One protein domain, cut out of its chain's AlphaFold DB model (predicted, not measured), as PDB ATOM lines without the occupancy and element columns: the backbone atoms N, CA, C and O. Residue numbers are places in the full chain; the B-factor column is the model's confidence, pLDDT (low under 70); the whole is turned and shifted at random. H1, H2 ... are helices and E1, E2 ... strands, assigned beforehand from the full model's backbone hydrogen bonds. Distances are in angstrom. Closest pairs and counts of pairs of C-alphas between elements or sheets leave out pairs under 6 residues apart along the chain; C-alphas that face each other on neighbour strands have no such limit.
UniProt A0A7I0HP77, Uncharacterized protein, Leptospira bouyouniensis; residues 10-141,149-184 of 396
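This is residues 10 to 141 and 149 to 184 of the 396 residues of an uncharacterized protein of Leptospira bouyouniensis (UniProt A0A7I0HP77). A strongly twisted sheet of six strands, E3 E2 E1 E9 E8 E7, stands partly face to face with a smaller sheet, E4 E5 E6, as a sandwich with crossed strands. Helix H7 runs along one face of the large sheet, and residues 10 to 21, with H1, stick out as an arm that makes the longest axis. The printed part has 168 residues, with seven named helices and nine named strands in the order H1 H2 H3 E1 E2 E3 E4 E5 E6 H4 E7 H5 E8 H6 E9 H7; both sheets are antiparallel and the class is mixed. The whole is compact, with a radius of gyration of the C-alphas of 17.3 A, and spans 62 by 34 by 32 A.

Begin at the large sheet, E3 at residues 64 to 66, E2 at 53 to 58, E1 at 41 to 45, E9 at 167 to 172, E8 at 131 to 135 and E7 at 105 to 107. Look in that order for N 57 and O 65 at 2.8 A, N 44 and O 54 at 2.7 A, N 43 and O 171 at 2.9 A, N 134 and O 168 at 2.8 A, and N 106 and O 133 at 2.8 A, each within hydrogen-bond range. H7, residues 174 to 184, is on one face, two layers with a helix over a sheet, at a height of 9.8 A; on the local plane it runs along E1 at 2 degrees. The second sheet is E4, residues 74 to 81, E5, 86 to 92, and E6, 95 to 99, with N 89 and O 78 at 2.8 A and N 99 and O 88 at 2.7 A. E1 E2 E3 and E4 E5 E6 are meanders, each strand the antiparallel neighbour of the one before. In the sandwich, two sheets face to face, the facing parts are 9.6 A apart centre to centre, their strands at 79 degrees. H2, residues 23 to 29, stands up from the second sheet over E4; the closest C-alphas, of Asn 23 and Val 79, are 5.9 A apart. H3, residues 33 to 37, and H4, residues 101 to 104, only graze both sheets. H5, residues 118 to 124, only just touches H7, with 3 pairs of C-alphas within 8 A, the closest Phe 123 and Ile 184 at 6.2 A. H6, residues 151 to 158, only grazes the second sheet; its closest C-alphas to E6 are Glu 151 and Tyr 97, 6.2 A. H1, residues 10 to 18, is apart from H2. Every O i to N i+4 pair is within hydrogen-bond range in H1, H2, H6 and H7; H3 has 0 of 1, with 2 of 2 O i to N i+3 pairs, H5 has 1 of 3, with 1 of 4, and H4 is too short for an i+4 pair.

Find C-alpha 10 at (51.466, 23.947, 4.984), where H1 begins its 11.9 A. E4 starts at C-alpha 74, (25.293, 50.366, -2.802), and is 20.7 A long; E5 measures 19.1 A, E2 16.5 A and E9 16.3 A. H7, 15.2 A, ends at C-alpha 184, (1.635, 42.405, -21.411).

The C-alphas farthest apart are those of Leu 10 and Arg 122, 62.2 A. Residues 142 to 148 are not printed, and C-alphas 141 and 149 are 17.6 A apart across that cut. Of the links that are printed whole, none is long. Mean pLDDT of the printed part is 73.9; 63 residues are under 70, among them 10 to 26 and 108 to 119.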
ATOM      1  N   LEU A  10      52.596  24.756   5.463       51.25
ATOM      2  CA  LEU A  10      51.466  23.947   4.984       51.25
ATOM      3  C   LEU A  10      50.265  23.982   5.938       51.25
ATOM      4  O   LEU A  10      49.134  24.059   5.466       51.25
ATOM      5  N   PHE A  11      50.485  23.978   7.258       51.12
ATOM      6  CA  PHE A  11      49.405  24.137   8.240       51.12
ATOM      7  C   PHE A  11      48.805  25.546   8.190       51.12
ATOM      8  O   PHE A  11      47.588  25.677   8.222       51.12
ATOM      9  N   SER A  12      49.623  26.593   8.044       47.19
ATOM     10  CA  SER A  12      49.139  27.965   7.854       47.19
ATOM     11  C   SER A  12      48.384  28.130   6.533       47.19
ATOM     12  O   SER A  12      47.338  28.764   6.523       47.19
ATOM     13  N   PHE A  13      48.847  27.515   5.440       46.03
ATOM     14  CA  PHE A  13      48.145  27.531   4.150       46.03
ATOM     15  C   PHE A  13      46.810  26.778   4.239       46.03
ATOM     16  O   PHE A  13      45.779  27.303   3.835       46.03
ATOM     17  N   ALA A  14      46.792  25.591   4.855       46.53
ATOM     18  CA  ALA A  14      45.564  24.835   5.079       46.53
ATOM     19  C   ALA A  14      44.571  25.603   5.967       46.53
ATOM     20  O   ALA A  14      43.391  25.621   5.637       46.53
ATOM     21  N   PHE A  15      45.020  26.289   7.028       43.94
ATOM     22  CA  PHE A  15      44.163  27.127   7.884       43.94
ATOM     23  C   PHE A  15      43.642  28.389   7.184       43.94
ATOM     24  O   PHE A  15      42.503  28.780   7.426       43.94
ATOM     25  N   ILE A  16      44.429  29.004   6.294       43.94
ATOM     26  CA  ILE A  16      43.975  30.140   5.476       43.94
ATOM     27  C   ILE A  16      42.874  29.686   4.505       43.94
ATOM     28  O   ILE A  16      41.859  30.356   4.392       43.94
ATOM     29  N   PHE A  17      43.000  28.517   3.866       41.22
ATOM     30  CA  PHE A  17      41.963  28.017   2.950       41.22
ATOM     31  C   PHE A  17      40.755  27.373   3.651       41.22
ATOM     32  O   PHE A  17      39.655  27.422   3.112       41.22
ATOM     33  N   SER A  18      40.915  26.799   4.849       39.41
ATOM     34  CA  SER A  18      39.801  26.159   5.575       39.41
ATOM     35  C   SER A  18      38.943  27.127   6.402       39.41
ATOM     36  O   SER A  18      37.819  26.768   6.738       39.41
ATOM     37  N   ASN A  19      39.402  28.361   6.650       37.88
ATOM     38  CA  ASN A  19      38.624  29.412   7.330       37.88
ATOM     39  C   ASN A  19      38.259  30.629   6.453       37.88
ATOM     40  O   ASN A  19      37.656  31.569   6.967       37.88
ATOM     41  N   CYS A  20      38.565  30.631   5.150       43.12
ATOM     42  CA  CYS A  20      38.242  31.747   4.242       43.12
ATOM     43  C   CYS A  20      37.140  31.434   3.217       43.12
ATOM     44  O   CYS A  20      37.069  32.099   2.189       43.12
ATOM     45  N   ALA A  21      36.261  30.463   3.480       53.06
ATOM     46  CA  ALA A  21      35.021  30.376   2.712       53.06
ATOM     47  C   ALA A  21      34.122  31.552   3.117       53.06
ATOM     48  O   ALA A  21      33.656  31.612   4.263       53.06
ATOM     49  N   THR A  22      33.904  32.498   2.200       64.25
ATOM     50  CA  THR A  22      32.951  33.600   2.420       64.25
ATOM     51  C   THR A  22      31.572  33.015   2.743       64.25
ATOM     52  O   THR A  22      31.238  31.906   2.314       64.25
ATOM     53  N   ASN A  23      30.732  33.722   3.505       67.12
ATOM     54  CA  ASN A  23      29.390  33.214   3.828       67.12
ATOM     55  C   ASN A  23      28.560  32.950   2.554       67.12
ATOM     56  O   ASN A  23      27.759  32.015   2.508       67.12
ATOM     57  N   ILE A  24      28.853  33.686   1.478       68.00
ATOM     58  CA  ILE A  24      28.350  33.456   0.121       68.00
ATOM     59  C   ILE A  24      28.714  32.052  -0.400       68.00
ATOM     60  O   ILE A  24      27.855  31.349  -0.937       68.00
ATOM     61  N   GLU A  25      29.966  31.613  -0.253       67.69
ATOM     62  CA  GLU A  25      30.409  30.276  -0.671       67.69
ATOM     63  C   GLU A  25      29.755  29.169   0.160       67.69
ATOM     64  O   GLU A  25      29.275  28.187  -0.411       67.69
ATOM     65  N   LYS A  26      29.618  29.368   1.479       68.94
ATOM     66  CA  LYS A  26      28.909  28.427   2.367       68.94
ATOM     67  C   LYS A  26      27.449  28.226   1.945       68.94
ATOM     68  O   LYS A  26      26.945  27.099   1.933       68.94
ATOM     69  N   ILE A  27      26.767  29.298   1.544       71.44
ATOM     70  CA  ILE A  27      25.366  29.263   1.094       71.44
ATOM     71  C   ILE A  27      25.213  28.547  -0.246       71.44
ATOM     72  O   ILE A  27      24.282  27.758  -0.413       71.44
ATOM     73  N   LYS A  28      26.150  28.750  -1.181       65.88
ATOM     74  CA  LYS A  28      26.167  28.010  -2.454       65.88
ATOM     75  C   LYS A  28      26.336  26.509  -2.228       65.88
ATOM     76  O   LYS A  28      25.673  25.718  -2.888       65.88
ATOM     77  N   THR A  29      27.192  26.115  -1.285       65.06
ATOM     78  CA  THR A  29      27.451  24.695  -0.994       65.06
ATOM     79  C   THR A  29      26.359  24.006  -0.173       65.06
ATOM     80  O   THR A  29      26.289  22.782  -0.178       65.06
ATOM     81  N   SER A  30      25.495  24.755   0.520       64.75
ATOM     82  CA  SER A  30      24.491  24.197   1.443       64.75
ATOM     83  C   SER A  30      23.099  23.985   0.831       64.75
ATOM     84  O   SER A  30      22.172  23.642   1.561       64.75
ATOM     85  N   ASN A  31      22.920  24.164  -0.489       65.00
ATOM     86  CA  ASN A  31      21.608  24.120  -1.166       65.00
ATOM     87  C   ASN A  31      20.545  25.017  -0.494       65.00
ATOM     88  O   ASN A  31      19.342  24.762  -0.578       65.00
ATOM     89  N   HIS A  32      20.980  26.076   0.190       76.75
ATOM     90  CA  HIS A  32      20.086  26.966   0.913       76.75
ATOM     91  C   HIS A  32      19.189  27.735  -0.066       76.75
ATOM     92  O   HIS A  32      19.638  28.106  -1.149       76.75
ATOM     93  N   LYS A  33      17.941  28.044   0.306       74.00
ATOM     94  CA  LYS A  33      16.983  28.737  -0.581       74.00
ATOM     95  C   LYS A  33      17.517  30.062  -1.129       74.00
ATOM     96  O   LYS A  33      17.294  30.364  -2.298       74.00
ATOM     97  N   ILE A  34      18.292  30.800  -0.329       76.56
ATOM     98  CA  ILE A  34      18.949  32.057  -0.745       76.56
ATOM     99  C   ILE A  34      19.831  31.869  -1.992       76.56
ATOM    100  O   ILE A  34      19.915  32.771  -2.821       76.56
ATOM    101  N   SER A  35      20.424  30.684  -2.186       79.38
ATOM    102  CA  SER A  35      21.249  30.387  -3.367       79.38
ATOM    103  C   SER A  35      20.499  30.561  -4.690       79.38
ATOM    104  O   SER A  35      21.117  30.894  -5.697       79.38
ATOM    105  N   THR A  36      19.168  30.424  -4.687       78.62
ATOM    106  CA  THR A  36      18.329  30.600  -5.882       78.62
ATOM    107  C   THR A  36      18.273  32.047  -6.387       78.62
ATOM    108  O   THR A  36      17.933  32.259  -7.551       78.62
ATOM    109  N   PHE A  37      18.652  33.022  -5.553       80.75
ATOM    110  CA  PHE A  37      18.661  34.452  -5.876       80.75
ATOM    111  C   PHE A  37      20.055  34.974  -6.253       80.75
ATOM    112  O   PHE A  37      20.180  36.050  -6.833       80.75
ATOM    113  N   ILE A  38      21.109  34.207  -5.964       85.75
ATOM    114  CA  ILE A  38      22.493  34.581  -6.266       85.75
ATOM    115  C   ILE A  38      22.791  34.294  -7.740       85.75
ATOM    116  O   ILE A  38      22.524  33.206  -8.246       85.75
ATOM    117  N   GLY A  39      23.377  35.265  -8.439       85.88
ATOM    118  CA  GLY A  39      23.761  35.148  -9.848       85.88
ATOM    119  C   GLY A  39      22.590  35.124 -10.834       85.88
ATOM    120  O   GLY A  39      22.825  35.017 -12.034       85.88
ATOM    121  N   LYS A  40      21.346  35.251 -10.356       89.75
ATOM    122  CA  LYS A  40      20.156  35.413 -11.195       89.75
ATOM    123  C   LYS A  40      19.620  36.840 -11.072       89.75
ATOM    124  O   LYS A  40      19.532  37.345  -9.953       89.75
ATOM    125  N   PRO A  41      19.249  37.496 -12.182       92.12
ATOM    126  CA  PRO A  41      18.661  38.823 -12.115       92.12
ATOM    127  C   PRO A  41      17.265  38.758 -11.487       92.12
ATOM    128  O   PRO A  41      16.449  37.895 -11.821       92.12
ATOM    129  N   ILE A  42      17.011  39.686 -10.572       91.19
ATOM    130  CA  ILE A  42      15.749  39.880  -9.863       91.19
ATOM    131  C   ILE A  42      15.111  41.141 -10.430       91.19
ATOM    132  O   ILE A  42      15.688  42.221 -10.322       91.19
ATOM    133  N   TYR A  43      13.930  41.019 -11.025       92.50
ATOM    134  CA  TYR A  43      13.229  42.150 -11.624       92.50
ATOM    135  C   TYR A  43      12.054  42.576 -10.754       92.50
ATOM    136  O   TYR A  43      11.039  41.884 -10.694       92.50
ATOM    137  N   ILE A  44      12.183  43.722 -10.093       90.38
ATOM    138  CA  ILE A  44      11.154  44.318  -9.246       90.38
ATOM    139  C   ILE A  44      10.178  45.105 -10.117       90.38
ATOM    140  O   ILE A  44      10.558  46.023 -10.848       90.38
ATOM    141  N   ILE A  45       8.902  44.736 -10.034       87.38
ATOM    142  CA  ILE A  45       7.827  45.359 -10.802       87.38
ATOM    143  C   ILE A  45       7.406  46.650 -10.101       87.38
ATOM    144  O   ILE A  45       7.105  46.644  -8.907       87.38
ATOM    145  N   SER A  46       7.333  47.758 -10.844       85.12
ATOM    146  CA  SER A  46       6.768  48.992 -10.300       85.12
ATOM    147  C   SER A  46       5.283  48.811  -9.983       85.12
ATOM    148  O   SER A  46       4.490  48.385 -10.823       85.12
ATOM    149  N   THR A  47       4.883  49.179  -8.768       77.56
ATOM    150  CA  THR A  47       3.480  49.128  -8.333       77.56
ATOM    151  C   THR A  47       2.688  50.358  -8.778       77.56
ATOM    152  O   THR A  47       1.463  50.374  -8.654       77.56
ATOM    153  N   SER A  48       3.370  51.374  -9.317       76.00
ATOM    154  CA  SER A  48       2.798  52.671  -9.691       76.00
ATOM    155  C   SER A  48       2.890  52.996 -11.183       76.00
ATOM    156  O   SER A  48       2.073  53.771 -11.678       76.00
ATOM    157  N   VAL A  49       3.841  52.408 -11.917       79.19
ATOM    158  CA  VAL A  49       4.060  52.681 -13.344       79.19
ATOM    159  C   VAL A  49       4.018  51.384 -14.144       79.19
ATOM    160  O   VAL A  49       4.810  50.471 -13.924       79.19
ATOM    161  N   SER A  50       3.106  51.311 -15.115       73.19
ATOM    162  CA  SER A  50       3.019  50.162 -16.020       73.19
ATOM    163  C   SER A  50       4.282  50.045 -16.876       73.19
ATOM    164  O   SER A  50       4.854  51.052 -17.288       73.19
ATOM    165  N   LYS A  51       4.703  48.809 -17.159       81.69
ATOM    166  CA  LYS A  51       5.883  48.490 -17.980       81.69
ATOM    167  C   LYS A  51       7.225  49.014 -17.456       81.69
ATOM    168  O   LYS A  51       8.218  48.979 -18.182       81.69
ATOM    169  N   LYS A  52       7.277  49.469 -16.201       87.19
ATOM    170  CA  LYS A  52       8.520  49.840 -15.525       87.19
ATOM    171  C   LYS A  52       8.964  48.711 -14.602       87.19
ATOM    172  O   LYS A  52       8.211  48.276 -13.729       87.19
ATOM    173  N   TYR A  53      10.206  48.285 -14.784       90.06
ATOM    174  CA  TYR A  53      10.857  47.261 -13.977       90.06
ATOM    175  C   TYR A  53      12.224  47.764 -13.589       90.06
ATOM    176  O   TYR A  53      12.869  48.452 -14.378       90.06
ATOM    177  N   TYR A  54      12.640  47.380 -12.399       92.69
ATOM    178  CA  TYR A  54      13.977  47.628 -11.913       92.69
ATOM    179  C   TYR A  54      14.675  46.299 -11.681       92.69
ATOM    180  O   TYR A  54      14.033  45.310 -11.332       92.69
ATOM    181  N   GLN A  55      15.978  46.264 -11.871       93.50
ATOM    182  CA  GLN A  55      16.809  45.090 -11.746       93.50
ATOM    183  C   GLN A  55      17.700  45.187 -10.512       93.50
ATOM    184  O   GLN A  55      18.373  46.188 -10.284       93.50
ATOM    185  N   ILE A  56      17.771  44.085  -9.771       91.69
ATOM    186  CA  ILE A  56      18.819  43.805  -8.792       91.69
ATOM    187  C   ILE A  56      19.525  42.514  -9.211       91.69
ATOM    188  O   ILE A  56      18.883  41.527  -9.565       91.69
ATOM    189  N   LEU A  57      20.853  42.498  -9.156       93.00
ATOM    190  CA  LEU A  57      21.672  41.314  -9.372       93.00
ATOM    191  C   LEU A  57      22.711  41.187  -8.257       93.00
ATOM    192  O   LEU A  57      23.610  42.015  -8.113       93.00
ATOM    193  N   LEU A  58      22.581  40.097  -7.505       89.88
ATOM    194  CA  LEU A  58      23.493  39.680  -6.448       89.88
ATOM    195  C   LEU A  58      24.588  38.812  -7.074       89.88
ATOM    196  O   LEU A  58      24.392  37.611  -7.277       89.88
ATOM    197  N   ASN A  59      25.718  39.406  -7.468       89.12
ATOM    198  CA  ASN A  59      26.759  38.643  -8.154       89.12
ATOM    199  C   ASN A  59      27.436  37.653  -7.196       89.12
ATOM    200  O   ASN A  59      27.660  37.985  -6.033       89.12
ATOM    201  N   PRO A  60      27.829  36.460  -7.672       84.50
ATOM    202  CA  PRO A  60      28.457  35.436  -6.841       84.50
ATOM    203  C   PRO A  60      29.739  35.862  -6.105       84.50
ATOM    204  O   PRO A  60      30.154  35.132  -5.209       84.50
ATOM    205  N   ASP A  61      30.372  36.961  -6.511       82.56
ATOM    206  CA  ASP A  61      31.599  37.545  -5.957       82.56
ATOM    207  C   ASP A  61      31.341  38.590  -4.850       82.56
ATOM    208  O   ASP A  61      32.285  39.204  -4.363       82.56
ATOM    209  N   GLY A  62      30.078  38.804  -4.459       84.19
ATOM    210  CA  GLY A  62      29.680  39.802  -3.460       84.19
ATOM    211  C   GLY A  62      29.388  41.189  -4.038       84.19
ATOM    212  O   GLY A  62      29.008  42.088  -3.294       84.19
ATOM    213  N   ASN A  63      29.503  41.393  -5.357       90.62
ATOM    214  CA  ASN A  63      29.153  42.672  -5.981       90.62
ATOM    215  C   ASN A  63      27.642  42.797  -6.212       90.62
ATOM    216  O   ASN A  63      27.002  41.907  -6.781       90.62
ATOM    217  N   LEU A  64      27.068  43.940  -5.847       90.19
ATOM    218  CA  LEU A  64      25.683  44.294  -6.146       90.19
ATOM    219  C   LEU A  64      25.631  45.107  -7.443       90.19
ATOM    220  O   LEU A  64      26.345  46.095  -7.595       90.19
ATOM    221  N   LYS A  65      24.764  44.713  -8.377       93.81
ATOM    222  CA  LYS A  65      24.396  45.543  -9.534       93.81
ATOM    223  C   LYS A  65      22.916  45.867  -9.449       93.81
ATOM    224  O   LYS A  65      22.105  44.964  -9.271       93.81
ATOM    225  N   THR A  66      22.568  47.138  -9.577       92.25
ATOM    226  CA  THR A  66      21.181  47.593  -9.503       92.25
ATOM    227  C   THR A  66      20.973  48.821 -10.376       92.25
ATOM    228  O   THR A  66      21.873  49.654 -10.491       92.25
ATOM    229  N   ASP A  67      19.804  48.924 -11.002       92.25
ATOM    230  CA  ASP A  67      19.361  50.125 -11.721       92.25
ATOM    231  C   ASP A  67      18.382  50.977 -10.889       92.25
ATOM    232  O   ASP A  67      17.877  51.994 -11.365       92.25
ATOM    233  N   ILE A  68      18.135  50.585  -9.633       89.44
ATOM    234  CA  ILE A  68      17.290  51.311  -8.683       89.44
ATOM    235  C   ILE A  68      18.051  52.558  -8.220       89.44
ATOM    236  O   ILE A  68      19.052  52.423  -7.510       89.44
ATOM    237  N   PRO A  69      17.587  53.780  -8.554       89.50
ATOM    238  CA  PRO A  69      18.317  55.009  -8.253       89.50
ATOM    239  C   PRO A  69      18.623  55.172  -6.765       89.50
ATOM    240  O   PRO A  69      19.731  55.558  -6.392       89.50
ATOM    241  N   SER A  70      17.672  54.810  -5.906       87.56
ATOM    242  CA  SER A  70      17.833  54.868  -4.456       87.56
ATOM    243  C   SER A  70      18.851  53.869  -3.894       87.56
ATOM    244  O   SER A  70      19.304  54.080  -2.778       87.56
ATOM    245  N   LEU A  71      19.263  52.844  -4.647       87.75
ATOM    246  CA  LEU A  71      20.307  51.881  -4.265       87.75
ATOM    247  C   LEU A  71      21.614  52.073  -5.052       87.75
ATOM    248  O   LEU A  71      22.538  51.280  -4.908       87.75
ATOM    249  N   SER A  72      21.727  53.127  -5.866       87.44
ATOM    250  CA  SER A  72      22.895  53.372  -6.735       87.44
ATOM    251  C   SER A  72      24.225  53.569  -5.992       87.44
ATOM    252  O   SER A  72      25.289  53.401  -6.582       87.44
ATOM    253  N   HIS A  73      24.172  53.913  -4.705       86.56
ATOM    254  CA  HIS A  73      25.334  54.079  -3.825       86.56
ATOM    255  C   HIS A  73      25.747  52.775  -3.115       86.56
ATOM    256  O   HIS A  73      26.720  52.760  -2.361       86.56
ATOM    257  N   CYS A  74      25.017  51.684  -3.350       88.69
ATOM    258  CA  CYS A  74      25.293  50.366  -2.802       88.69
ATOM    259  C   CYS A  74      26.006  49.514  -3.851       88.69
ATOM    260  O   CYS A  74      25.504  49.331  -4.960       88.69
ATOM    261  N   SER A  75      27.183  48.990  -3.513       86.88
ATOM    262  CA  SER A  75      28.046  48.268  -4.461       86.88
ATOM    263  C   SER A  75      28.259  46.805  -4.104       86.88
ATOM    264  O   SER A  75      28.779  46.046  -4.921       86.88
ATOM    265  N   GLN A  76      27.890  46.398  -2.893       91.25
ATOM    266  CA  GLN A  76      28.180  45.071  -2.372       91.25
ATOM    267  C   GLN A  76      26.960  44.460  -1.691       91.25
ATOM    268  O   GLN A  76      26.014  45.147  -1.306       91.25
ATOM    269  N   TRP A  77      26.984  43.143  -1.569       88.88
ATOM    270  CA  TRP A  77      26.049  42.382  -0.764       88.88
ATOM    271  C   TRP A  77      26.802  41.250  -0.065       88.88
ATOM    272  O   TRP A  77      27.789  40.731  -0.589       88.88
ATOM    273  N   ASP A  78      26.328  40.863   1.109       84.12
ATOM    274  CA  ASP A  78      26.858  39.726   1.857       84.12
ATOM    275  C   ASP A  78      25.711  38.982   2.548       84.12
ATOM    276  O   ASP A  78      24.536  39.346   2.432       84.12
ATOM    277  N   VAL A  79      26.039  37.906   3.255       78.25
ATOM    278  CA  VAL A  79      25.096  37.187   4.093       78.25
ATOM    279  C   VAL A  79      25.656  37.026   5.492       78.25
ATOM    280  O   VAL A  79      26.746  36.485   5.693       78.25
ATOM    281  N   ARG A  80      24.864  37.431   6.482       75.56
ATOM    282  CA  ARG A  80      25.149  37.152   7.884       75.56
ATOM    283  C   ARG A  80      24.439  35.897   8.345       75.56
ATOM    284  O   ARG A  80      23.244  35.707   8.120       75.56
ATOM    285  N   GLU A  81      25.202  35.046   9.021       69.56
ATOM    286  CA  GLU A  81      24.681  33.890   9.735       69.56
ATOM    287  C   GLU A  81      23.895  34.391  10.954       69.56
ATOM    288  O   GLU A  81      24.449  34.989  11.878       69.56
ATOM    289  N   GLY A  82      22.575  34.227  10.922       63.84
ATOM    290  CA  GLY A  82      21.714  34.514  12.058       63.84
ATOM    291  C   GLY A  82      21.579  33.299  12.971       63.84
ATOM    292  O   GLY A  82      21.925  32.174  12.627       63.84
ATOM    293  N   ARG A  83      21.017  33.522  14.162       56.84
ATOM    294  CA  ARG A  83      20.802  32.466  15.167       56.84
ATOM    295  C   ARG A  83      19.846  31.355  14.697       56.84
ATOM    296  O   ARG A  83      19.875  30.272  15.269       56.84
ATOM    297  N   TRP A  84      19.002  31.643  13.704       56.19
ATOM    298  CA  TRP A  84      17.971  30.732  13.190       56.19
ATOM    299  C   TRP A  84      17.849  30.712  11.660       56.19
ATOM    300  O   TRP A  84      17.361  29.718  11.148       56.19
ATOM    301  N   ASP A  85      18.318  31.751  10.956       66.38
ATOM    302  CA  ASP A  85      18.234  31.902   9.495       66.38
ATOM    303  C   ASP A  85      19.389  32.772   8.973       66.38
ATOM    304  O   ASP A  85      20.040  33.489   9.738       66.38
ATOM    305  N   TYR A  86      19.624  32.749   7.662       70.62
ATOM    306  CA  TYR A  86      20.572  33.637   6.988       70.62
ATOM    307  C   TYR A  86      19.927  34.982   6.620       70.62
ATOM    308  O   TYR A  86      18.837  35.016   6.043       70.62
ATOM    309  N   ARG A  87      20.627  36.090   6.890       74.88
ATOM    310  CA  ARG A  87      20.193  37.451   6.537       74.88
ATOM    311  C   ARG A  87      21.035  38.008   5.406       74.88
ATOM    312  O   ARG A  87      22.245  38.144   5.572       74.88
ATOM    313  N   LEU A  88      20.410  38.343   4.282       79.06
ATOM    314  CA  LEU A  88      21.101  39.047   3.208       79.06
ATOM    315  C   LEU A  88      21.330  40.492   3.647       79.06
ATOM    316  O   LEU A  88      20.412  41.120   4.153       79.06
ATOM    317  N   GLU A  89      22.523  41.035   3.466       84.44
ATOM    318  CA  GLU A  89      22.817  42.439   3.746       84.44
ATOM    319  C   GLU A  89      23.243  43.127   2.455       84.44
ATOM    320  O   GLU A  89      24.093  42.624   1.723       84.44
ATOM    321  N   ILE A  90      22.636  44.275   2.164       86.06
ATOM    322  CA  ILE A  90      23.101  45.174   1.112       86.06
ATOM    323  C   ILE A  90      24.055  46.175   1.755       86.06
ATOM    324  O   ILE A  90      23.702  46.839   2.730       86.06
ATOM    325  N   VAL A  91      25.264  46.266   1.210       85.44
ATOM    326  CA  VAL A  91      26.344  47.100   1.730       85.44
ATOM    327  C   VAL A  91      26.450  48.360   0.879       85.44
ATOM    328  O   VAL A  91      26.684  48.312  -0.337       85.44
ATOM    329  N   CYS A  92      26.276  49.493   1.543       86.06
ATOM    330  CA  CYS A  92      26.306  50.828   0.975       86.06
ATOM    331  C   CYS A  92      27.406  51.654   1.649       86.06
ATOM    332  O   CYS A  92      27.938  51.283   2.696       86.06
ATOM    333  N   SER A  93      27.773  52.792   1.055       84.56
ATOM    334  CA  SER A  93      28.819  53.663   1.615       84.56
ATOM    335  C   SER A  93      28.518  54.175   3.031       84.56
ATOM    336  O   SER A  93      29.434  54.533   3.765       84.56
ATOM    337  N   ASP A  94      27.240  54.254   3.391       81.94
ATOM    338  CA  ASP A  94      26.707  54.808   4.633       81.94
ATOM    339  C   ASP A  94      26.206  53.746   5.625       81.94
ATOM    340  O   ASP A  94      25.800  54.092   6.737       81.94
ATOM    341  N   GLY A  95      26.273  52.458   5.275       82.38
ATOM    342  CA  GLY A  95      25.919  51.384   6.194       82.38
ATOM    343  C   GLY A  95      25.654  50.038   5.530       82.38
ATOM    344  O   GLY A  95      25.710  49.877   4.314       82.38
ATOM    345  N   GLU A  96      25.348  49.061   6.374       83.38
ATOM    346  CA  GLU A  96      24.934  47.719   5.976       83.38
ATOM    347  C   GLU A  96      23.468  47.531   6.347       83.38
ATOM    348  O   GLU A  96      23.062  47.756   7.494       83.38
ATOM    349  N   TYR A  97      22.661  47.126   5.372       81.69
ATOM    350  CA  TYR A  97      21.220  47.061   5.530       81.69
ATOM    351  C   TYR A  97      20.710  45.640   5.331       81.69
ATOM    352  O   TYR A  97      20.743  45.087   4.230       81.69
ATOM    353  N   GLY A  98      20.220  45.060   6.427       73.44
ATOM    354  CA  GLY A  98      19.669  43.714   6.453       73.44
ATOM    355  C   GLY A  98      18.357  43.573   5.687       73.44
ATOM    356  O   GLY A  98      17.463  44.418   5.754       73.44
ATOM    357  N   TRP A  99      18.247  42.442   5.007       73.81
ATOM    358  CA  TRP A  99      17.117  41.962   4.240       73.81
ATOM    359  C   TRP A  99      16.877  40.483   4.590       73.81
ATOM    360  O   TRP A  99      17.608  39.584   4.164       73.81
ATOM    361  N   ASP A 100      15.828  40.220   5.376       65.50
ATOM    362  CA  ASP A 100      15.420  38.871   5.803       65.50
ATOM    363  C   ASP A 100      14.735  38.099   4.655       65.50
ATOM    364  O   ASP A 100      13.531  37.839   4.649       65.50
ATOM    365  N   PHE A 101      15.516  37.753   3.635       64.81
ATOM    366  CA  PHE A 101      15.012  37.237   2.363       64.81
ATOM    367  C   PHE A 101      14.231  35.913   2.501       64.81
ATOM    368  O   PHE A 101      13.194  35.751   1.861       64.81
ATOM    369  N   ASP A 102      14.679  34.988   3.361       61.09
ATOM    370  CA  ASP A 102      14.064  33.653   3.506       61.09
ATOM    371  C   ASP A 102      12.697  33.672   4.216       61.09
ATOM    372  O   ASP A 102      11.817  32.864   3.914       61.09
ATOM    373  N   LEU A 103      12.479  34.636   5.116       59.44
ATOM    374  CA  LEU A 103      11.208  34.804   5.831       59.44
ATOM    375  C   LEU A 103      10.204  35.654   5.040       59.44
ATOM    376  O   LEU A 103       8.988  35.464   5.160       59.44
ATOM    377  N   SER A 104      10.701  36.601   4.241       63.69
ATOM    378  CA  SER A 104       9.874  37.609   3.576       63.69
ATOM    379  C   SER A 104       9.448  37.227   2.162       63.69
ATOM    380  O   SER A 104       8.376  37.663   1.737       63.69
ATOM    381  N   VAL A 105      10.238  36.428   1.430       70.44
ATOM    382  CA  VAL A 105       9.904  36.027   0.056       70.44
ATOM    383  C   VAL A 105       8.960  34.839   0.041       70.44
ATOM    384  O   VAL A 105       9.295  33.731   0.453       70.44
ATOM    385  N   LYS A 106       7.782  35.050  -0.534       74.12
ATOM    386  CA  LYS A 106       6.797  34.006  -0.783       74.12
ATOM    387  C   LYS A 106       6.585  33.841  -2.280       74.12
ATOM    388  O   LYS A 106       6.426  34.805  -3.028       74.12
ATOM    389  N   TYR A 107       6.554  32.584  -2.697       72.94
ATOM    390  CA  TYR A 107       6.134  32.184  -4.030       72.94
ATOM    391  C   TYR A 107       4.669  31.760  -3.977       72.94
ATOM    392  O   TYR A 107       4.303  30.905  -3.167       72.94
ATOM    393  N   ASP A 108       3.830  32.361  -4.813       62.22
ATOM    394  CA  ASP A 108       2.393  32.105  -4.793       62.22
ATOM    395  C   ASP A 108       1.934  31.504  -6.127       62.22
ATOM    396  O   ASP A 108       1.764  32.201  -7.123       62.22
ATOM    397  N   LYS A 109       1.711  30.180  -6.137       55.56
ATOM    398  CA  LYS A 109       1.149  29.463  -7.297       55.56
ATOM    399  C   LYS A 109      -0.344  29.753  -7.514       55.56
ATOM    400  O   LYS A 109      -0.892  29.348  -8.535       55.56
ATOM    401  N   LYS A 110      -1.045  30.355  -6.541       53.12
ATOM    402  CA  LYS A 110      -2.502  30.580  -6.558       53.12
ATOM    403  C   LYS A 110      -2.833  31.932  -5.914       53.12
ATOM    404  O   LYS A 110      -3.531  31.997  -4.906       53.12
ATOM    405  N   LEU A 111      -2.402  32.997  -6.585       52.53
ATOM    406  CA  LEU A 111      -2.450  34.425  -6.223       52.53
ATOM    407  C   LEU A 111      -3.807  35.040  -5.804       52.53
ATOM    408  O   LEU A 111      -3.899  36.249  -5.624       52.53
ATOM    409  N   LYS A 112      -4.884  34.265  -5.636       50.97
ATOM    410  CA  LYS A 112      -6.244  34.797  -5.421       50.97
ATOM    411  C   LYS A 112      -6.446  35.518  -4.079       50.97
ATOM    412  O   LYS A 112      -7.383  36.301  -3.979       50.97
ATOM    413  N   ASN A 113      -5.611  35.261  -3.067       46.81
ATOM    414  CA  ASN A 113      -5.828  35.762  -1.699       46.81
ATOM    415  C   ASN A 113      -4.931  36.946  -1.303       46.81
ATOM    416  O   ASN A 113      -5.160  37.561  -0.262       46.81
ATOM    417  N   THR A 114      -3.933  37.293  -2.116       56.00
ATOM    418  CA  THR A 114      -3.069  38.456  -1.871       56.00
ATOM    419  C   THR A 114      -3.636  39.673  -2.600       56.00
ATOM    420  O   THR A 114      -4.053  39.569  -3.750       56.00
ATOM    421  N   HIS A 115      -3.656  40.841  -1.949       60.25
ATOM    422  CA  HIS A 115      -3.993  42.098  -2.627       60.25
ATOM    423  C   HIS A 115      -2.828  42.479  -3.541       60.25
ATOM    424  O   HIS A 115      -1.817  43.019  -3.086       60.25
ATOM    425  N   LEU A 116      -2.956  42.138  -4.818       66.62
ATOM    426  CA  LEU A 116      -1.985  42.492  -5.840       66.62
ATOM    427  C   LEU A 116      -2.214  43.936  -6.311       66.62
ATOM    428  O   LEU A 116      -3.340  44.436  -6.280       66.62
ATOM    429  N   PRO A 117      -1.170  44.629  -6.793       67.81
ATOM    430  CA  PRO A 117      -1.351  45.875  -7.512       67.81
ATOM    431  C   PRO A 117      -2.252  45.636  -8.717       67.81
ATOM    432  O   PRO A 117      -2.061  44.670  -9.456       67.81
ATOM    433  N   HIS A 118      -3.161  46.571  -8.981       65.88
ATOM    434  CA  HIS A 118      -4.086  46.461 -10.107       65.88
ATOM    435  C   HIS A 118      -3.372  46.322 -11.464       65.88
ATOM    436  O   HIS A 118      -3.898  45.702 -12.383       65.88
ATOM    437  N   ILE A 119      -2.160  46.878 -11.575       67.62
ATOM    438  CA  ILE A 119      -1.280  46.710 -12.735       67.62
ATOM    439  C   ILE A 119      -0.919  45.228 -12.908       67.62
ATOM    440  O   ILE A 119      -1.096  44.691 -13.990       67.62
ATOM    441  N   ILE A 120      -0.494  44.542 -11.844       70.88
ATOM    442  CA  ILE A 120      -0.080  43.132 -11.887       70.88
ATOM    443  C   ILE A 120      -1.281  42.197 -12.066       70.88
ATOM    444  O   ILE A 120      -1.200  41.269 -12.868       70.88
ATOM    445  N   GLU A 121      -2.404  42.458 -11.381       69.50
ATOM    446  CA  GLU A 121      -3.640  41.659 -11.492       69.50
ATOM    447  C   GLU A 121      -4.067  41.438 -12.945       69.50
ATOM    448  O   GLU A 121      -4.464  40.335 -13.306       69.50
ATOM    449  N   ARG A 122      -3.978  42.482 -13.779       64.81
ATOM    450  CA  ARG A 122      -4.387  42.435 -15.190       64.81
ATOM    451  C   ARG A 122      -3.571  41.428 -16.010       64.81
ATOM    452  O   ARG A 122      -4.125  40.831 -16.921       64.81
ATOM    453  N   PHE A 123      -2.302  41.209 -15.662       70.44
ATOM    454  CA  PHE A 123      -1.386  40.355 -16.427       70.44
ATOM    455  C   PHE A 123      -1.344  38.900 -15.944       70.44
ATOM    456  O   PHE A 123      -1.021  38.003 -16.716       70.44
ATOM    457  N   VAL A 124      -1.688  38.638 -14.679       67.69
ATOM    458  CA  VAL A 124      -1.727  37.270 -14.120       67.69
ATOM    459  C   VAL A 124      -2.751  36.388 -14.847       67.69
ATOM    460  O   VAL A 124      -2.575  35.178 -14.930       67.69
ATOM    461  N   TYR A 125      -3.814  36.975 -15.403       64.19
ATOM    462  CA  TYR A 125      -4.823  36.232 -16.166       64.19
ATOM    463  C   TYR A 125      -4.400  35.903 -17.605       64.19
ATOM    464  O   TYR A 125      -5.056  35.087 -18.248       64.19
ATOM    465  N   THR A 126      -3.329  36.517 -18.119       60.81
ATOM    466  CA  THR A 126      -2.961  36.467 -19.543       60.81
ATOM    467  C   THR A 126      -1.739  35.599 -19.860       60.81
ATOM    468  O   THR A 126      -1.338  35.540 -21.020       60.81
ATOM    469  N   GLY A 127      -1.135  34.911 -18.884       63.72
ATOM    470  CA  GLY A 127      -0.033  33.978 -19.151       63.72
ATOM    471  C   GLY A 127       0.614  33.365 -17.910       63.72
ATOM    472  O   GLY A 127       0.428  33.849 -16.795       63.72
ATOM    473  N   ASP A 128       1.409  32.313 -18.129       66.38
ATOM    474  CA  ASP A 128       2.160  31.614 -17.084       66.38
ATOM    475  C   ASP A 128       3.552  32.244 -16.897       66.38
ATOM    476  O   ASP A 128       4.390  32.239 -17.801       66.38
ATOM    477  N   PHE A 129       3.813  32.780 -15.707       80.12
ATOM    478  CA  PHE A 129       5.136  33.226 -15.263       80.12
ATOM    479  C   PHE A 129       5.268  33.047 -13.748       80.12
ATOM    480  O   PHE A 129       4.276  33.015 -13.015       80.12
ATOM    481  N   GLU A 130       6.500  32.937 -13.256       79.06
ATOM    482  CA  GLU A 130       6.752  32.830 -11.820       79.06
ATOM    483  C   GLU A 130       6.740  34.210 -11.157       79.06
ATOM    484  O   GLU A 130       7.638  35.028 -11.370       79.06
ATOM    485  N   LEU A 131       5.717  34.460 -10.333       82.88
ATOM    486  CA  LEU A 131       5.603  35.678  -9.540       82.88
ATOM    487  C   LEU A 131       5.984  35.417  -8.081       82.88
ATOM    488  O   LEU A 131       5.404  34.567  -7.399       82.88
ATOM    489  N   TYR A 132       6.926  36.215  -7.597       83.50
ATOM    490  CA  TYR A 132       7.349  36.237  -6.207       83.50
ATOM    491  C   TYR A 132       6.916  37.548  -5.564       83.50
ATOM    492  O   TYR A 132       6.802  38.585  -6.225       83.50
ATOM    493  N   HIS A 133       6.675  37.509  -4.257       79.38
ATOM    494  CA  HIS A 133       6.434  38.720  -3.492       79.38
ATOM    495  C   HIS A 133       7.173  38.700  -2.165       79.38
ATOM    496  O   HIS A 133       7.340  37.659  -1.533       79.38
ATOM    497  N   LEU A 134       7.596  39.884  -1.750       76.31
ATOM    498  CA  LEU A 134       8.114  40.163  -0.427       76.31
ATOM    499  C   LEU A 134       7.002  40.774   0.392       76.31
ATOM    500  O   LEU A 134       6.520  41.853   0.048       76.31
ATOM    501  N   ASN A 135       6.623  40.097   1.469       69.56
ATOM    502  CA  ASN A 135       5.757  40.685   2.475       69.56
ATOM    503  C   ASN A 135       6.624  41.307   3.568       69.56
ATOM    504  O   ASN A 135       7.292  40.598   4.325       69.56
ATOM    505  N   LEU A 136       6.601  42.635   3.647       62.22
ATOM    506  CA  LEU A 136       7.420  43.392   4.588       62.22
ATOM    507  C   LEU A 136       6.827  43.429   6.011       62.22
ATOM    508  O   LEU A 136       7.454  43.951   6.927       62.22
ATOM    509  N   ARG A 137       5.641  42.838   6.221       56.38
ATOM    510  CA  ARG A 137       4.928  42.741   7.509       56.38
ATOM    511  C   ARG A 137       4.834  41.315   8.072       56.38
ATOM    512  O   ARG A 137       3.925  41.032   8.846       56.38
ATOM    513  N   GLY A 138       5.712  40.394   7.669       51.06
ATOM    514  CA  GLY A 138       5.630  38.966   8.015       51.06
ATOM    515  C   GLY A 138       5.216  38.643   9.470       51.06
ATOM    516  O   GLY A 138       5.934  38.982  10.398       51.06
ATOM    517  N   SER A 139       4.060  37.965   9.585       44.62
ATOM    518  CA  SER A 139       3.414  37.257  10.715       44.62
ATOM    519  C   SER A 139       3.412  37.909  12.113       44.62
ATOM    520  O   SER A 139       4.432  38.201  12.726       44.62
ATOM    521  N   GLU A 140       2.212  38.013  12.693       40.72
ATOM    522  CA  GLU A 140       1.923  38.531  14.046       40.72
ATOM    523  C   GLU A 140       2.753  37.886  15.183       40.72
ATOM    524  O   GLU A 140       2.822  38.432  16.283       40.72
ATOM    525  N   TYR A 141       3.439  36.770  14.913       40.28
ATOM    526  CA  TYR A 141       4.313  36.063  15.851       40.28
ATOM    527  C   TYR A 141       5.689  36.715  16.081       40.28
ATOM    528  O   TYR A 141       6.344  36.371  17.062       40.28
ATOM    529  N   ASN A 149      11.129  49.807   9.691       51.94
ATOM    530  CA  ASN A 149      11.514  50.270   8.352       51.94
ATOM    531  C   ASN A 149      13.017  50.104   8.023       51.94
ATOM    532  O   ASN A 149      13.740  51.103   8.001       51.94
ATOM    533  N   PRO A 150      13.518  48.865   7.802       65.75
ATOM    534  CA  PRO A 150      14.891  48.647   7.353       65.75
ATOM    535  C   PRO A 150      15.176  49.526   6.139       65.75
ATOM    536  O   PRO A 150      14.355  49.629   5.233       65.75
ATOM    537  N   GLU A 151      16.327  50.187   6.149       73.44
ATOM    538  CA  GLU A 151      16.675  51.263   5.218       73.44
ATOM    539  C   GLU A 151      16.468  50.870   3.744       73.44
ATOM    540  O   GLU A 151      15.990  51.682   2.957       73.44
ATOM    541  N   ILE A 152      16.667  49.596   3.384       72.62
ATOM    542  CA  ILE A 152      16.327  49.064   2.053       72.62
ATOM    543  C   ILE A 152      14.857  49.270   1.686       72.62
ATOM    544  O   ILE A 152      14.576  49.690   0.568       72.62
ATOM    545  N   ILE A 153      13.909  49.045   2.596       71.31
ATOM    546  CA  ILE A 153      12.485  49.301   2.338       71.31
ATOM    547  C   ILE A 153      12.258  50.785   2.072       71.31
ATOM    548  O   ILE A 153      11.650  51.120   1.061       71.31
ATOM    549  N   ARG A 154      12.810  51.673   2.906       75.12
ATOM    550  CA  ARG A 154      12.706  53.127   2.705       75.12
ATOM    551  C   ARG A 154      13.252  53.544   1.338       75.12
ATOM    552  O   ARG A 154      12.684  54.409   0.671       75.12
ATOM    553  N   LEU A 155      14.358  52.939   0.906       79.38
ATOM    554  CA  LEU A 155      14.953  53.191  -0.404       79.38
ATOM    555  C   LEU A 155      14.056  52.663  -1.538       79.38
ATOM    556  O   LEU A 155      13.862  53.371  -2.525       79.38
ATOM    557  N   LEU A 156      13.436  51.491  -1.394       79.31
ATOM    558  CA  LEU A 156      12.492  50.944  -2.380       79.31
ATOM    559  C   LEU A 156      11.164  51.736  -2.434       79.31
ATOM    560  O   LEU A 156      10.598  51.927  -3.513       79.31
ATOM    561  N   GLU A 157      10.689  52.263  -1.303       75.69
ATOM    562  CA  GLU A 157       9.504  53.131  -1.206       75.69
ATOM    563  C   GLU A 157       9.677  54.451  -1.965       75.69
ATOM    564  O   GLU A 157       8.735  54.906  -2.616       75.69
ATOM    565  N   LYS A 158      10.881  55.049  -1.949       79.69
ATOM    566  CA  LYS A 158      11.185  56.273  -2.723       79.69
ATOM    567  C   LYS A 158      10.904  56.104  -4.218       79.69
ATOM    568  O   LYS A 158      10.473  57.049  -4.873       79.69
ATOM    569  N   GLU A 159      11.088  54.893  -4.733       79.75
ATOM    570  CA  GLU A 159      10.845  54.536  -6.133       79.75
ATOM    571  C   GLU A 159       9.409  54.038  -6.387       79.75
ATOM    572  O   GLU A 159       9.086  53.604  -7.495       79.75
ATOM    573  N   LYS A 160       8.522  54.118  -5.379       76.00
ATOM    574  CA  LYS A 160       7.128  53.642  -5.427       76.00
ATOM    575  C   LYS A 160       7.035  52.183  -5.895       76.00
ATOM    576  O   LYS A 160       6.269  51.866  -6.810       76.00
ATOM    577  N   LEU A 161       7.869  51.323  -5.302       80.62
ATOM    578  CA  LEU A 161       7.934  49.876  -5.572       80.62
ATOM    579  C   LEU A 161       7.135  49.033  -4.576       80.62
ATOM    580  O   LEU A 161       6.974  47.828  -4.759       80.62
ATOM    581  N   THR A 162       6.628  49.663  -3.526       73.25
ATOM    582  CA  THR A 162       5.791  49.049  -2.504       73.25
ATOM    583  C   THR A 162       4.318  49.315  -2.787       73.25
ATOM    584  O   THR A 162       3.927  50.274  -3.458       73.25
ATOM    585  N   THR A 163       3.470  48.418  -2.307       68.88
ATOM    586  CA  THR A 163       2.017  48.625  -2.243       68.88
ATOM    587  C   THR A 163       1.614  49.275  -0.925       68.88
ATOM    588  O   THR A 163       2.377  49.247   0.030       68.88
ATOM    589  N   ASN A 164       0.368  49.754  -0.824       62.47
ATOM    590  CA  ASN A 164      -0.197  50.282   0.430       62.47
ATOM    591  C   ASN A 164      -0.256  49.249   1.582       62.47
ATOM    592  O   ASN A 164      -0.521  49.620   2.721       62.47
ATOM    593  N   ASN A 165      -0.040  47.962   1.282       61.88
ATOM    594  CA  ASN A 165       0.043  46.865   2.251       61.88
ATOM    595  C   ASN A 165       1.489  46.362   2.439       61.88
ATOM    596  O   ASN A 165       1.687  45.237   2.892       61.88
ATOM    597  N   ASP A 166       2.482  47.160   2.042       69.69
ATOM    598  CA  ASP A 166       3.916  46.891   2.177       69.69
ATOM    599  C   ASP A 166       4.361  45.569   1.522       69.69
ATOM    600  O   ASP A 166       5.224  44.852   2.021       69.69
ATOM    601  N   ASN A 167       3.759  45.222   0.381       77.62
ATOM    602  CA  ASN A 167       4.250  44.148  -0.487       77.62
ATOM    603  C   ASN A 167       5.061  44.710  -1.659       77.62
ATOM    604  O   ASN A 167       4.636  45.696  -2.271       77.62
ATOM    605  N   ILE A 168       6.157  44.030  -2.005       81.62
ATOM    606  CA  ILE A 168       6.959  44.251  -3.221       81.62
ATOM    607  C   ILE A 168       6.864  43.003  -4.098       81.62
ATOM    608  O   ILE A 168       7.008  41.891  -3.597       81.62
ATOM    609  N   PHE A 169       6.642  43.172  -5.399       85.06
ATOM    610  CA  PHE A 169       6.458  42.069  -6.348       85.06
ATOM    611  C   PHE A 169       7.606  42.010  -7.347       85.06
ATOM    612  O   PHE A 169       8.077  43.049  -7.812       85.06
ATOM    613  N   PHE A 170       8.046  40.804  -7.696       87.81
ATOM    614  CA  PHE A 170       9.176  40.620  -8.601       87.81
ATOM    615  C   PHE A 170       9.117  39.299  -9.372       87.81
ATOM    616  O   PHE A 170       8.470  38.335  -8.958       87.81
ATOM    617  N   VAL A 171       9.821  39.273 -10.501       89.38
ATOM    618  CA  VAL A 171      10.034  38.092 -11.346       89.38
ATOM    619  C   VAL A 171      11.519  37.742 -11.378       89.38
ATOM    620  O   VAL A 171      12.381  38.621 -11.334       89.38
ATOM    621  N   MET A 172      11.823  36.448 -11.429       89.56
ATOM    622  CA  MET A 172      13.191  35.931 -11.349       89.56
ATOM    623  C   MET A 172      13.676  35.442 -12.711       89.56
ATOM    624  O   MET A 172      13.094  34.514 -13.269       89.56
ATOM    625  N   GLY A 173      14.787  35.995 -13.199       91.31
ATOM    626  CA  GLY A 173      15.428  35.567 -14.443       91.31
ATOM    627  C   GLY A 173      14.846  36.192 -15.715       91.31
ATOM    628  O   GLY A 173      13.684  36.598 -15.777       91.31
ATOM    629  N   ASP A 174      15.678  36.245 -16.756       92.12
ATOM    630  CA  ASP A 174      15.354  36.900 -18.031       92.12
ATOM    631  C   ASP A 174      14.224  36.199 -18.791       92.12
ATOM    632  O   ASP A 174      13.388  36.854 -19.409       92.12
ATOM    633  N   GLU A 175      14.165  34.866 -18.727       90.88
ATOM    634  CA  GLU A 175      13.116  34.075 -19.377       90.88
ATOM    635  C   GLU A 175      11.727  34.414 -18.815       90.88
ATOM    636  O   GLU A 175      10.818  34.752 -19.574       90.88
ATOM    637  N   ASN A 176      11.583  34.425 -17.486       88.06
ATOM    638  CA  ASN A 176      10.331  34.796 -16.825       88.06
ATOM    639  C   ASN A 176       9.963  36.263 -17.074       88.06
ATOM    640  O   ASN A 176       8.792  36.562 -17.295       88.06
ATOM    641  N   LEU A 177      10.942  37.177 -17.092       91.25
ATOM    642  CA  LEU A 177      10.679  38.570 -17.456       91.25
ATOM    643  C   LEU A 177      10.173  38.686 -18.900       91.25
ATOM    644  O   LEU A 177       9.254  39.457 -19.166       91.25
ATOM    645  N   ASN A 178      10.746  37.931 -19.837       91.12
ATOM    646  CA  ASN A 178      10.295  37.929 -21.226       91.12
ATOM    647  C   ASN A 178       8.885  37.346 -21.361       91.12
ATOM    648  O   ASN A 178       8.077  37.900 -22.102       91.12
ATOM    649  N   ASN A 179       8.558  36.284 -20.623       87.00
ATOM    650  CA  ASN A 179       7.199  35.738 -20.575       87.00
ATOM    651  C   ASN A 179       6.208  36.758 -20.005       87.00
ATOM    652  O   ASN A 179       5.145  36.978 -20.581       87.00
ATOM    653  N   TYR A 180       6.597  37.459 -18.940       86.44
ATOM    654  CA  TYR A 180       5.814  38.547 -18.368       86.44
ATOM    655  C   TYR A 180       5.601  39.702 -19.367       86.44
ATOM    656  O   TYR A 180       4.477  40.166 -19.546       86.44
ATOM    657  N   LYS A 181       6.644  40.134 -20.088       88.88
ATOM    658  CA  LYS A 181       6.543  41.166 -21.140       88.88
ATOM    659  C   LYS A 181       5.638  40.733 -22.297       88.88
ATOM    660  O   LYS A 181       4.803  41.518 -22.731       88.88
ATOM    661  N   LYS A 182       5.740  39.480 -22.748       87.94
ATOM    662  CA  LYS A 182       4.839  38.918 -23.768       87.94
ATOM    663  C   LYS A 182       3.389  38.892 -23.295       87.94
ATOM    664  O   LYS A 182       2.500  39.243 -24.060       87.94
ATOM    665  N   ALA A 183       3.141  38.521 -22.038       81.25
ATOM    666  CA  ALA A 183       1.797  38.555 -21.466       81.25
ATOM    667  C   ALA A 183       1.210  39.977 -21.494       81.25
ATOM    668  O   ALA A 183       0.031  40.149 -21.795       81.25
ATOM    669  N   ILE A 184       2.040  41.001 -21.268       80.31
ATOM    670  CA  ILE A 184       1.635  42.405 -21.411       80.31
ATOM    671  C   ILE A 184       1.304  42.756 -22.863       80.31
ATOM    672  O   ILE A 184       0.275  43.373 -23.109       80.31
TER     673      ILE A 184